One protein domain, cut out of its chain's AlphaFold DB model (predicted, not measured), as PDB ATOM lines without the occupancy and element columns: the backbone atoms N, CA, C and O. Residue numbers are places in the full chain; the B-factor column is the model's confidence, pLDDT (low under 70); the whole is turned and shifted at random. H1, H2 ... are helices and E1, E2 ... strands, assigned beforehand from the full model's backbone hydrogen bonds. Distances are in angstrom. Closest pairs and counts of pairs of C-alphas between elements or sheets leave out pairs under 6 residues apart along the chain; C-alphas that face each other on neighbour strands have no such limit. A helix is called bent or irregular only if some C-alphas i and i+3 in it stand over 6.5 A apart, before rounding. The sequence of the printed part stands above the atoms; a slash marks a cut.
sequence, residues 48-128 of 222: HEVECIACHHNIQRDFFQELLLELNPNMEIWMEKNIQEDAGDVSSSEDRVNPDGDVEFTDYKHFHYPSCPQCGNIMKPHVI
ATOM      1  N   HIS A  48     100.530 -93.691  27.164       84.94
ATOM      2  CA  HIS A  48      99.094 -93.653  27.469       84.94
ATOM      3  C   HIS A  48      98.603 -94.923  28.187       84.94
ATOM      4  O   HIS A  48      97.398 -95.122  28.335       84.94
ATOM      5  N   GLU A  49      99.512 -95.781  28.659       89.44
ATOM      6  CA  GLU A  49      99.202 -96.992  29.421       89.44
ATOM      7  C   GLU A  49      99.957 -97.034  30.755       89.44
ATOM      8  O   GLU A  49     101.064 -96.512  30.900       89.44
ATOM      9  N   VAL A  50      99.352 -97.693  31.741       92.25
ATOM     10  CA  VAL A  50      99.944 -97.978  33.052       92.25
ATOM     11  C   VAL A  50      99.804 -99.475  33.308       92.25
ATOM     12  O   VAL A  50      98.722-100.029  33.128       92.25
ATOM     13  N   GLU A  51     100.889-100.118  33.721       93.88
ATOM     14  CA  GLU A  51     101.020-101.559  33.923       93.88
ATOM     15  C   GLU A  51     101.304-101.892  35.395       93.88
ATOM     16  O   GLU A  51     102.099-101.234  36.070       93.88
ATOM     17  N   CYS A  52     100.686-102.958  35.904       94.12
ATOM     18  CA  CYS A  52     101.057-103.520  37.198       94.12
ATOM     19  C   CYS A  52     102.408-104.240  37.133       94.12
ATOM     20  O   CYS A  52     102.562-105.200  36.379       94.12
ATOM     21  N   ILE A  53     103.329-103.896  38.035       92.19
ATOM     22  CA  ILE A  53     104.671-104.505  38.085       92.19
ATOM     23  C   ILE A  53     104.675-105.996  38.463       92.19
ATOM     24  O   ILE A  53     105.698-106.660  38.323       92.19
ATOM     25  N   ALA A  54     103.562-106.513  38.995       93.12
ATOM     26  CA  ALA A  54     103.455-107.888  39.474       93.12
ATOM     27  C   ALA A  54     102.633-108.785  38.539       93.12
ATOM     28  O   ALA A  54     103.066-109.890  38.219       93.12
ATOM     29  N   CYS A  55     101.440-108.342  38.125       93.44
ATOM     30  CA  CYS A  55     100.526-109.160  37.321       93.44
ATOM     31  C   CYS A  55     100.386-108.716  35.860       93.44
ATOM     32  O   CYS A  55      99.629-109.354  35.132       93.44
ATOM     33  N   HIS A  56     101.083-107.655  35.433       90.88
ATOM     34  CA  HIS A  56     101.036-107.125  34.062       90.88
ATOM     35  C   HIS A  56      99.632-106.694  33.593       90.88
ATOM     36  O   HIS A  56      99.324-106.679  32.403       90.88
ATOM     37  N   HIS A  57      98.742-106.372  34.539       93.94
ATOM     38  CA  HIS A  57      97.444-105.787  34.223       93.94
ATOM     39  C   HIS A  57      97.629-104.343  33.752       93.94
ATOM     40  O   HIS A  57      98.214-103.542  34.485       93.94
ATOM     41  N   ASN A  58      97.084-104.018  32.577       92.94
ATOM     42  CA  ASN A  58      97.216-102.701  31.962       92.94
ATOM     43  C   ASN A  58      95.897-101.928  31.988       92.94
ATOM     44  O   ASN A  58      94.839-102.471  31.668       92.94
ATOM     45  N   ILE A  59      95.988-100.636  32.290       93.25
ATOM     46  CA  ILE A  59      94.888 -99.666  32.216       93.25
ATOM     47  C   ILE A  59      95.333 -98.420  31.443       93.25
ATOM     48  O   ILE A  59      96.526 -98.198  31.232       93.25
ATOM     49  N   GLN A  60      94.375 -97.599  31.009       92.88
ATOM     50  CA  GLN A  60      94.682 -96.332  30.340       92.88
ATOM     51  C   GLN A  60      95.260 -95.313  31.329       92.88
ATOM     52  O   GLN A  60      94.810 -95.216  32.472       92.88
ATOM     53  N   ARG A  61      96.239 -94.527  30.872       89.81
ATOM     54  CA  ARG A  61      96.897 -93.493  31.680       89.81
ATOM     55  C   ARG A  61      95.942 -92.396  32.133       89.81
ATOM     56  O   ARG A  61      96.111 -91.918  33.253       89.81
ATOM     57  N   ASP A  62      94.958 -92.046  31.308       88.00
ATOM     58  CA  ASP A  62      93.935 -91.045  31.633       88.00
ATOM     59  C   ASP A  62      93.054 -91.532  32.787       88.00
ATOM     60  O   ASP A  62      92.908 -90.845  33.790       88.00
ATOM     61  N   PHE A  63      92.596 -92.785  32.724       90.38
ATOM     62  CA  PHE A  63      91.863 -93.405  33.828       90.38
ATOM     63  C   PHE A  63      92.710 -93.483  35.109       90.38
ATOM     64  O   PHE A  63      92.238 -93.189  36.201       90.38
ATOM     65  N   PHE A  64      94.000 -93.819  34.999       91.25
ATOM     66  CA  PHE A  64      94.899 -93.777  36.158       91.25
ATOM     67  C   PHE A  64      95.092 -92.352  36.707       91.25
ATOM     68  O   PHE A  64      95.275 -92.188  37.912       91.25
ATOM     69  N   GLN A  65      95.041 -91.322  35.853       88.94
ATOM     70  CA  GLN A  65      95.094 -89.920  36.275       88.94
ATOM     71  C   GLN A  65      93.860 -89.535  37.092       88.94
ATOM     72  O   GLN A  65      94.003 -88.871  38.113       88.94
ATOM     73  N   GLU A  66      92.674 -89.978  36.676       89.81
ATOM     74  CA  GLU A  66      91.429 -89.771  37.424       89.81
ATOM     75  C   GLU A  66      91.530 -90.396  38.824       89.81
ATOM     76  O   GLU A  66      91.316 -89.709  39.821       89.81
ATOM     77  N   LEU A  67      92.000 -91.647  38.923       90.69
ATOM     78  CA  LEU A  67      92.227 -92.314  40.213       90.69
ATOM     79  C   LEU A  67      93.245 -91.576  41.098       90.69
ATOM     80  O   LEU A  67      93.096 -91.528  42.320       90.69
ATOM     81  N   LEU A  68      94.301 -91.010  40.505       88.88
ATOM     82  CA  LEU A  68      95.275 -90.200  41.240       88.88
ATOM     83  C   LEU A  68      94.631 -88.939  41.824       88.88
ATOM     84  O   LEU A  68      94.927 -88.601  42.969       88.88
ATOM     85  N   LEU A  69      93.769 -88.255  41.069       87.00
ATOM     86  CA  LEU A  69      93.069 -87.056  41.538       87.00
ATOM     87  C   LEU A  69      92.077 -87.389  42.660       87.00
ATOM     88  O   LEU A  69      92.070 -86.708  43.684       87.00
ATOM     89  N   GLU A  70      91.328 -88.487  42.528       88.31
ATOM     90  CA  GLU A  70      90.400 -88.961  43.565       88.31
ATOM     91  C   GLU A  70      91.104 -89.270  44.896       88.31
ATOM     92  O   GLU A  70      90.595 -88.941  45.968       88.31
ATOM     93  N   LEU A  71      92.293 -89.881  44.844       87.81
ATOM     94  CA  LEU A  71      93.077 -90.218  46.039       87.81
ATOM     95  C   LEU A  71      93.838 -89.026  46.631       87.81
ATOM     96  O   LEU A  71      94.258 -89.078  47.789       87.81
ATOM     97  N   ASN A  72      94.033 -87.962  45.852       86.25
ATOM     98  CA  ASN A  72      94.836 -86.806  46.235       86.25
ATOM     99  C   ASN A  72      94.084 -85.493  45.957       86.25
ATOM    100  O   ASN A  72      94.589 -84.654  45.213       86.25
ATOM    101  N   PRO A  73      92.925 -85.239  46.590       80.19
ATOM    102  CA  PRO A  73      92.109 -84.052  46.305       80.19
ATOM    103  C   PRO A  73      92.848 -82.730  46.579       80.19
ATOM    104  O   PRO A  73      92.609 -81.713  45.936       80.19
ATOM    105  N   ASN A  74      93.820 -82.734  47.497       74.50
ATOM    106  CA  ASN A  74      94.657 -81.561  47.765       74.50
ATOM    107  C   ASN A  74      95.617 -81.223  46.606       74.50
ATOM    108  O   ASN A  74      96.087 -80.087  46.530       74.50
ATOM    109  N   MET A  75      95.917 -82.179  45.715       68.06
ATOM    110  CA  MET A  75      96.735 -81.936  44.523       68.06
ATOM    111  C   MET A  75      95.977 -81.142  43.468       68.06
ATOM    112  O   MET A  75      96.601 -80.328  42.803       68.06
ATOM    113  N   GLU A  76      94.657 -81.295  43.355       62.38
ATOM    114  CA  GLU A  76      93.833 -80.484  42.448       62.38
ATOM    115  C   GLU A  76      93.967 -78.990  42.794       62.38
ATOM    116  O   GLU A  76      94.323 -78.171  41.948       62.38
ATOM    117  N   ILE A  77      93.877 -78.662  44.088       64.62
ATOM    118  CA  ILE A  77      94.077 -77.302  44.618       64.62
ATOM    119  C   ILE A  77      95.516 -76.800  44.387       64.62
ATOM    120  O   ILE A  77      95.739 -75.597  44.217       64.62
ATOM    121  N   TRP A  78      96.516 -77.687  44.420       65.44
ATOM    122  CA  TRP A  78      97.903 -77.321  44.117       65.44
ATOM    123  C   TRP A  78      98.114 -77.089  42.615       65.44
ATOM    124  O   TRP A  78      98.750 -76.100  42.252       65.44
ATOM    125  N   MET A  79      97.555 -77.942  41.752       62.22
ATOM    126  CA  MET A  79      97.652 -77.843  40.293       62.22
ATOM    127  C   MET A  79      97.002 -76.553  39.784       62.22
ATOM    128  O   MET A  79      97.650 -75.822  39.040       62.22
ATOM    129  N   GLU A  80      95.807 -76.201  40.271       63.00
ATOM    130  CA  GLU A  80      95.132 -74.930  39.949       63.00
ATOM    131  C   GLU A  80      95.973 -73.691  40.296       63.00
ATOM    132  O   GLU A  80      95.871 -72.651  39.647       63.00
ATOM    133  N   LYS A  81      96.813 -73.783  41.334       59.31
ATOM    134  CA  LYS A  81      97.639 -72.665  41.812       59.31
ATOM    135  C   LYS A  81      99.030 -72.602  41.182       59.31
ATOM    136  O   LYS A  81      99.672 -71.560  41.298       59.31
ATOM    137  N   ASN A  82      99.520 -73.691  40.584       54.78
ATOM    138  CA  ASN A  82     100.938 -73.829  40.214       54.78
ATOM    139  C   ASN A  82     101.192 -74.291  38.774       54.78
ATOM    140  O   ASN A  82     102.326 -74.163  38.311       54.78
ATOM    141  N   ILE A  83     100.188 -74.793  38.053       54.88
ATOM    142  CA  ILE A  83     100.340 -75.195  36.654       54.88
ATOM    143  C   ILE A  83      99.798 -74.071  35.771       54.88
ATOM    144  O   ILE A  83      98.593 -73.875  35.654       54.88
ATOM    145  N   GLN A  84     100.709 -73.309  35.161       46.06
ATOM    146  CA  GLN A  84     100.363 -72.494  33.997       46.06
ATOM    147  C   GLN A  84      99.953 -73.445  32.859       46.06
ATOM    148  O   GLN A  84     100.565 -74.499  32.703       46.06
ATOM    149  N   GLU A  85      98.910 -73.078  32.113       44.66
ATOM    150  CA  GLU A  85      98.094 -73.902  31.194       44.66
ATOM    151  C   GLU A  85      98.846 -74.716  30.106       44.66
ATOM    152  O   GLU A  85      98.223 -75.503  29.398       44.66
ATOM    153  N   ASP A  86     100.175 -74.612  30.006       40.88
ATOM    154  CA  ASP A  86     101.009 -75.181  28.937       40.88
ATOM    155  C   ASP A  86     101.804 -76.453  29.309       40.88
ATOM    156  O   ASP A  86     102.617 -76.926  28.517       40.88
ATOM    157  N   ALA A  87     101.549 -77.102  30.451       43.72
ATOM    158  CA  ALA A  87     102.237 -78.355  30.833       43.72
ATOM    159  C   ALA A  87     101.907 -79.583  29.938       43.72
ATOM    160  O   ALA A  87     102.312 -80.707  30.233       43.72
ATOM    161  N   GLY A  88     101.143 -79.385  28.858       34.94
ATOM    162  CA  GLY A  88     100.673 -80.424  27.941       34.94
ATOM    163  C   GLY A  88     101.421 -80.536  26.608       34.94
ATOM    164  O   GLY A  88     100.987 -81.331  25.767       34.94
ATOM    165  N   ASP A  89     102.497 -79.772  26.380       34.62
ATOM    166  CA  ASP A  89     103.300 -79.879  25.153       34.62
ATOM    167  C   ASP A  89     104.799 -79.989  25.464       34.62
ATOM    168  O   ASP A  89     105.463 -79.044  25.885       34.62
ATOM    169  N   VAL A  90     105.336 -81.192  25.262       39.56
ATOM    170  CA  VAL A  90     106.661 -81.651  25.714       39.56
ATOM    171  C   VAL A  90     107.829 -81.061  24.904       39.56
ATOM    172  O   VAL A  90     108.880 -81.687  24.778       39.56
ATOM    173  N   SER A  91     107.675 -79.884  24.294       33.09
ATOM    174  CA  SER A  91     108.716 -79.330  23.418       33.09
ATOM    175  C   SER A  91     109.127 -77.888  23.667       33.09
ATOM    176  O   SER A  91     110.083 -77.454  23.029       33.09
ATOM    177  N   SER A  92     108.482 -77.133  24.559       36.12
ATOM    178  CA  SER A  92     108.856 -75.717  24.702       36.12
ATOM    179  C   SER A  92     108.261 -75.035  25.933       36.12
ATOM    180  O   SER A  92     107.520 -74.066  25.815       36.12
ATOM    181  N   SER A  93     108.641 -75.489  27.122       35.88
ATOM    182  CA  SER A  93     108.567 -74.654  28.322       35.88
ATOM    183  C   SER A  93     109.942 -74.650  28.975       35.88
ATOM    184  O   SER A  93     110.378 -75.669  29.505       35.88
ATOM    185  N   GLU A  94     110.632 -73.509  28.909       42.38
ATOM    186  CA  GLU A  94     111.961 -73.300  29.504       42.38
ATOM    187  C   GLU A  94     111.978 -73.444  31.035       42.38
ATOM    188  O   GLU A  94     113.050 -73.421  31.619       42.38
ATOM    189  N   ASP A  95     110.836 -73.694  31.683       48.19
ATOM    190  CA  ASP A  95     110.763 -73.973  33.111       48.19
ATOM    191  C   ASP A  95     109.678 -75.024  33.429       48.19
ATOM    192  O   ASP A  95     108.485 -74.727  33.360       48.19
ATOM    193  N   ARG A  96     110.122 -76.201  33.910       51.16
ATOM    194  CA  ARG A  96     109.401 -77.146  34.807       51.16
ATOM    195  C   ARG A  96     108.688 -78.387  34.250       51.16
ATOM    196  O   ARG A  96     107.880 -78.943  34.984       51.16
ATOM    197  N   VAL A  97     109.000 -78.900  33.060       49.84
ATOM    198  CA  VAL A  97     108.588 -80.273  32.688       49.84
ATOM    199  C   VAL A  97     109.716 -80.973  31.930       49.84
ATOM    200  O   VAL A  97     110.169 -80.483  30.896       49.84
ATOM    201  N   ASN A  98     110.195 -82.102  32.452       50.72
ATOM    202  CA  ASN A  98     111.209 -82.920  31.788       50.72
ATOM    203  C   ASN A  98     110.637 -83.602  30.524       50.72
ATOM    204  O   ASN A  98     109.422 -83.742  30.394       50.72
ATOM    205  N   PRO A  99     111.483 -84.086  29.592       43.62
ATOM    206  CA  PRO A  99     111.028 -84.772  28.374       43.62
ATOM    207  C   PRO A  99     110.156 -86.024  28.598       43.62
ATOM    208  O   PRO A  99     109.492 -86.483  27.672       43.62
ATOM    209  N   ASP A 100     110.181 -86.598  29.799       54.69
ATOM    210  CA  ASP A 100     109.347 -87.718  30.253       54.69
ATOM    211  C   ASP A 100     108.076 -87.281  31.007       54.69
ATOM    212  O   ASP A 100     107.231 -88.123  31.314       54.69
ATOM    213  N   GLY A 101     107.902 -85.977  31.240       57.38
ATOM    214  CA  GLY A 101     106.749 -85.388  31.918       57.38
ATOM    215  C   GLY A 101     106.958 -85.074  33.403       57.38
ATOM    216  O   GLY A 101     106.004 -84.646  34.053       57.38
ATOM    217  N   ASP A 102     108.162 -85.269  33.951       61.97
ATOM    218  CA  ASP A 102     108.425 -85.040  35.377       61.97
ATOM    219  C   ASP A 102     108.492 -83.545  35.748       61.97
ATOM    220  O   ASP A 102     109.012 -82.718  34.997       61.97
ATOM    221  N   VAL A 103     108.021 -83.214  36.956       62.28
ATOM    222  CA  VAL A 103     108.075 -81.874  37.570       62.28
ATOM    223  C   VAL A 103     108.752 -81.979  38.938       62.28
ATOM    224  O   VAL A 103     108.469 -82.904  39.700       62.28
ATOM    225  N   GLU A 104     109.619 -81.028  39.295       55.38
ATOM    226  CA  GLU A 104     110.218 -80.989  40.635       55.38
ATOM    227  C   GLU A 104     109.171 -80.623  41.704       55.38
ATOM    228  O   GLU A 104     108.750 -79.472  41.835       55.38
ATOM    229  N   PHE A 105     108.771 -81.615  42.502       59.28
ATOM    230  CA  PHE A 105     107.889 -81.464  43.662       59.28
ATOM    231  C   PHE A 105     108.593 -81.949  44.940       59.28
ATOM    232  O   PHE A 105     109.392 -82.885  44.891       59.28
ATOM    233  N   THR A 106     108.348 -81.307  46.088       53.19
ATOM    234  CA  THR A 106     109.142 -81.517  47.321       53.19
ATOM    235  C   THR A 106     108.401 -82.199  48.477       53.19
ATOM    236  O   THR A 106     109.066 -82.632  49.419       53.19
ATOM    237  N   ASP A 107     107.072 -82.376  48.427       62.53
ATOM    238  CA  ASP A 107     106.301 -83.012  49.515       62.53
ATOM    239  C   ASP A 107     105.524 -84.267  49.083       62.53
ATOM    240  O   ASP A 107     104.315 -84.253  48.877       62.53
ATOM    241  N   TYR A 108     106.217 -85.404  49.011       65.31
ATOM    242  CA  TYR A 108     105.609 -86.699  48.672       65.31
ATOM    243  C   TYR A 108     104.929 -87.409  49.855       65.31
ATOM    244  O   TYR A 108     104.374 -88.492  49.678       65.31
ATOM    245  N   LYS A 109     104.980 -86.861  51.080       69.44
ATOM    246  CA  LYS A 109     104.622 -87.618  52.299       69.44
ATOM    247  C   LYS A 109     103.146 -87.993  52.391       69.44
ATOM    248  O   LYS A 109     102.813 -88.953  53.080       69.44
ATOM    249  N   HIS A 110     102.286 -87.241  51.716       74.75
ATOM    250  CA  HIS A 110     100.836 -87.431  51.732       74.75
ATOM    251  C   HIS A 110     100.283 -87.869  50.370       74.75
ATOM    252  O   HIS A 110      99.068 -87.875  50.183       74.75
ATOM    253  N   PHE A 111     101.163 -88.208  49.421       81.44
ATOM    254  CA  PHE A 111     100.762 -88.628  48.086       81.44
ATOM    255  C   PHE A 111     100.429 -90.123  48.073       81.44
ATOM    256  O   PHE A 111     101.252 -90.964  48.440       81.44
ATOM    257  N   HIS A 112      99.221 -90.456  47.634       86.06
ATOM    258  CA  HIS A 112      98.714 -91.819  47.568       86.06
ATOM    259  C   HIS A 112      98.663 -92.294  46.117       86.06
ATOM    260  O   HIS A 112      98.051 -91.660  45.259       86.06
ATOM    261  N   TYR A 113      99.281 -93.442  45.845       88.75
ATOM    262  CA  TYR A 113      99.270 -94.063  44.522       88.75
ATOM    263  C   TYR A 113      98.129 -95.087  44.410       88.75
ATOM    264  O   TYR A 113      98.004 -95.937  45.300       88.75
ATOM    265  N   PRO A 114      97.331 -95.074  43.323       91.94
ATOM    266  CA  PRO A 114      96.365 -96.126  43.061       91.94
ATOM    267  C   PRO A 114      97.072 -97.475  42.922       91.94
ATOM    268  O   PRO A 114      98.065 -97.616  42.203       91.94
ATOM    269  N   SER A 115      96.545 -98.476  43.619       94.25
ATOM    270  CA  SER A 115      97.022 -99.852  43.513       94.25
ATOM    271  C   SER A 115      96.367-100.574  42.337       94.25
ATOM    272  O   SER A 115      95.341-100.151  41.804       94.25
ATOM    273  N   CYS A 116      96.971-101.680  41.909       96.00
ATOM    274  CA  CYS A 116      96.443-102.502  40.834       96.00
ATOM    275  C   CYS A 116      95.046-103.028  41.199       96.00
ATOM    276  O   CYS A 116      94.925-103.745  42.198       96.00
ATOM    277  N   PRO A 117      94.013-102.799  40.365       93.88
ATOM    278  CA  PRO A 117      92.656-103.261  40.656       93.88
ATOM    279  C   PRO A 117      92.534-104.793  40.674       93.88
ATOM    280  O   PRO A 117      91.576-105.330  41.222       93.88
ATOM    281  N   GLN A 118      93.503-105.509  40.091       95.75
ATOM    282  CA  GLN A 118      93.499-106.969  40.021       95.75
ATOM    283  C   GLN A 118      94.256-107.644  41.177       95.75
ATOM    284  O   GLN A 118      93.876-108.736  41.589       95.75
ATOM    285  N   CYS A 119      95.344-107.048  41.682       96.50
ATOM    286  CA  CYS A 119      96.203-107.712  42.675       96.50
ATOM    287  C   CYS A 119      96.719-106.820  43.813       96.50
ATOM    288  O   CYS A 119      97.464-107.304  44.660       96.50
ATOM    289  N   GLY A 120      96.377-105.530  43.832       95.31
ATOM    290  CA  GLY A 120      96.785-104.587  44.876       95.31
ATOM    291  C   GLY A 120      98.258-104.151  44.845       95.31
ATOM    292  O   GLY A 120      98.662-103.351  45.681       95.31
ATOM    293  N   ASN A 121      99.069-104.636  43.898       96.06
ATOM    294  CA  ASN A 121     100.462-104.194  43.741       96.06
ATOM    295  C   ASN A 121     100.582-102.821  43.067       96.06
ATOM    296  O   ASN A 121      99.610-102.271  42.554       96.06
ATOM    297  N   ILE A 122     101.802-102.285  43.043       93.62
ATOM    298  CA  ILE A 122     102.118-100.989  42.438       93.62
ATOM    299  C   ILE A 122     101.870-101.016  40.921       93.62
ATOM    300  O   ILE A 122     102.169-101.993  40.226       93.62
ATOM    301  N   MET A 123     101.323 -99.910  40.428       93.62
ATOM    302  CA  MET A 123     101.128 -99.612  39.014       93.62
ATOM    303  C   MET A 123     102.208 -98.619  38.564       93.62
ATOM    304  O   MET A 123     102.494 -97.655  39.272       93.62
ATOM    305  N   LYS A 124     102.816 -98.854  37.403       91.00
ATOM    306  CA  LYS A 124     103.884 -98.036  36.812       91.00
ATOM    307  C   LYS A 124     103.473 -97.630  35.398       91.00
ATOM    308  O   LYS A 124     102.820 -98.434  34.737       91.00
ATOM    309  N   PRO A 125     103.853 -96.447  34.884       90.44
ATOM    310  CA  PRO A 125     103.741 -96.173  33.455       90.44
ATOM    311  C   PRO A 125     104.287 -97.346  32.632       90.44
ATOM    312  O   PRO A 125     105.347 -97.888  32.959       90.44
ATOM    313  N   HIS A 126     103.560 -97.756  31.592       90.00
ATOM    314  CA  HIS A 126     103.922 -98.891  30.742       90.00
ATOM    315  C   HIS A 126     105.034 -98.483  29.767       90.00
ATOM    316  O   HIS A 126     104.892 -98.576  28.555       90.00
ATOM    317  N   VAL A 127     106.150 -97.992  30.302       89.62
ATOM    318  CA  VAL A 127     107.355 -97.631  29.559       89.62
ATOM    319  C   VAL A 127     108.573 -98.293  30.182       89.62
ATOM    320  O   VAL A 127     108.619 -98.516  31.391       89.62
ATOM    321  N   ILE A 128     109.571 -98.614  29.367       86.88
ATOM    322  CA  ILE A 128     110.823 -99.208  29.848       86.88
ATOM    323  C   ILE A 128     111.754 -98.092  30.326       86.88
ATOM    324  O   ILE A 128     112.187 -97.262  29.528       86.88
TER     325      ILE A 128
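Overview. This is residues 48 to 128 of the 222 residues of a protein of Albugo candida (UniProt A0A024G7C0). A small sheet of three strands lies at one end of the model, with H1 standing up from one of its faces; past the far end of H1 the chain turns a corner into H2, which leads away from the sheet and sticks out with residues 77 to 82. From there one long unnamed stretch, residues 83 to 122, loops out at the end away from the sheet and comes back to it, where E3 joins as an edge strand beside E1. The printed part has 81 residues, with the named elements E1, E2, H1, H2 and E3 in that order along the chain; the sheet runs E2, E1, E3 and is antiparallel throughout. The class is mixed, helices and strands, though under half of the residues are in named elements. The whole is only just compact, close to loose, with a radius of gyration of the C-alphas of 13.9 A, and the C-alphas span 39 by 27 by 20 A.

Along the chain. Start at C-alpha 48, printed at (99.094, -93.653, 27.469), where E1 begins; it runs over residues 48 to 52 and is 14.0 A long from first to last C-alpha. Go on to residues 58 to 60 for E2, 7.0 A long. The next residue, Arg 61, opens H1, residues 61 to 71, which is 15.2 A long and ends at C-alpha 71, at (93.077, -90.218, 46.039). After Asn 72 you reach H2, residues 73 to 82, 14.8 A long. Then read on through 40 residues with no named element to E3, residues 123 to 127, 11.5 A long, whose last C-alpha is at (107.355, -97.631, 29.559). Neither helix is bent.

Arrangement. Begin with the sheet. E1 and E2 are a hairpin of antiparallel strands, their directions 149 degrees apart; look at N 50 and O 59, 2.9 A apart, and at N 59 and O 50, also 2.9 A apart, both within hydrogen-bond range. On the other side of E1 lies E3, antiparallel to it at 129 degrees, with N 51 and O 124 at 2.8 A and N 126 and O 49 at 2.9 A. E1 is the inner strand; E2 and E3 are the edge strands. H1 is on the sheet, over E1, at a height over the sheet of 11.4 A, and it stands up from the sheet, its line rising 49 degrees out of the local plane. Its closest C-alphas to E1 are those of Arg 61 and His 48, 4.8 A apart. E2, H1 with H2, and E3 form a split strand-helix-strand unit, two strands of one sheet with the helices between them along the chain and E1 between them in the sheet, and its crossover is right-handed. H1 and H2 are close but not clearly touching, their closest C-alphas being those of Leu 69 and Glu 76 at 6.7 A; their lines are about perpendicular at 71 degrees, only just past steep. H2 is not on the sheet and is apart from E1 and E2. In H1 every O i to N i+4 pair is within hydrogen-bond range; in H2 it is 4 of 6.

Size, cuts and confidence. The two C-alphas farthest apart are those of Glu 94 and Cys 119, at 40.1 A. The printed part has no cut. The links E1 to E2, E2 to H1 and H1 to H2 are tight, and the link from H2 to E3 is long. The C-alphas of residues 83 to 122 lie 9 to 21 A from the mean of the C-alphas. The mean pLDDT of the printed part is 73.8, and residues 75 to 109 are under 70; the mean is 65 in H2 against 91 in E1 and in E3.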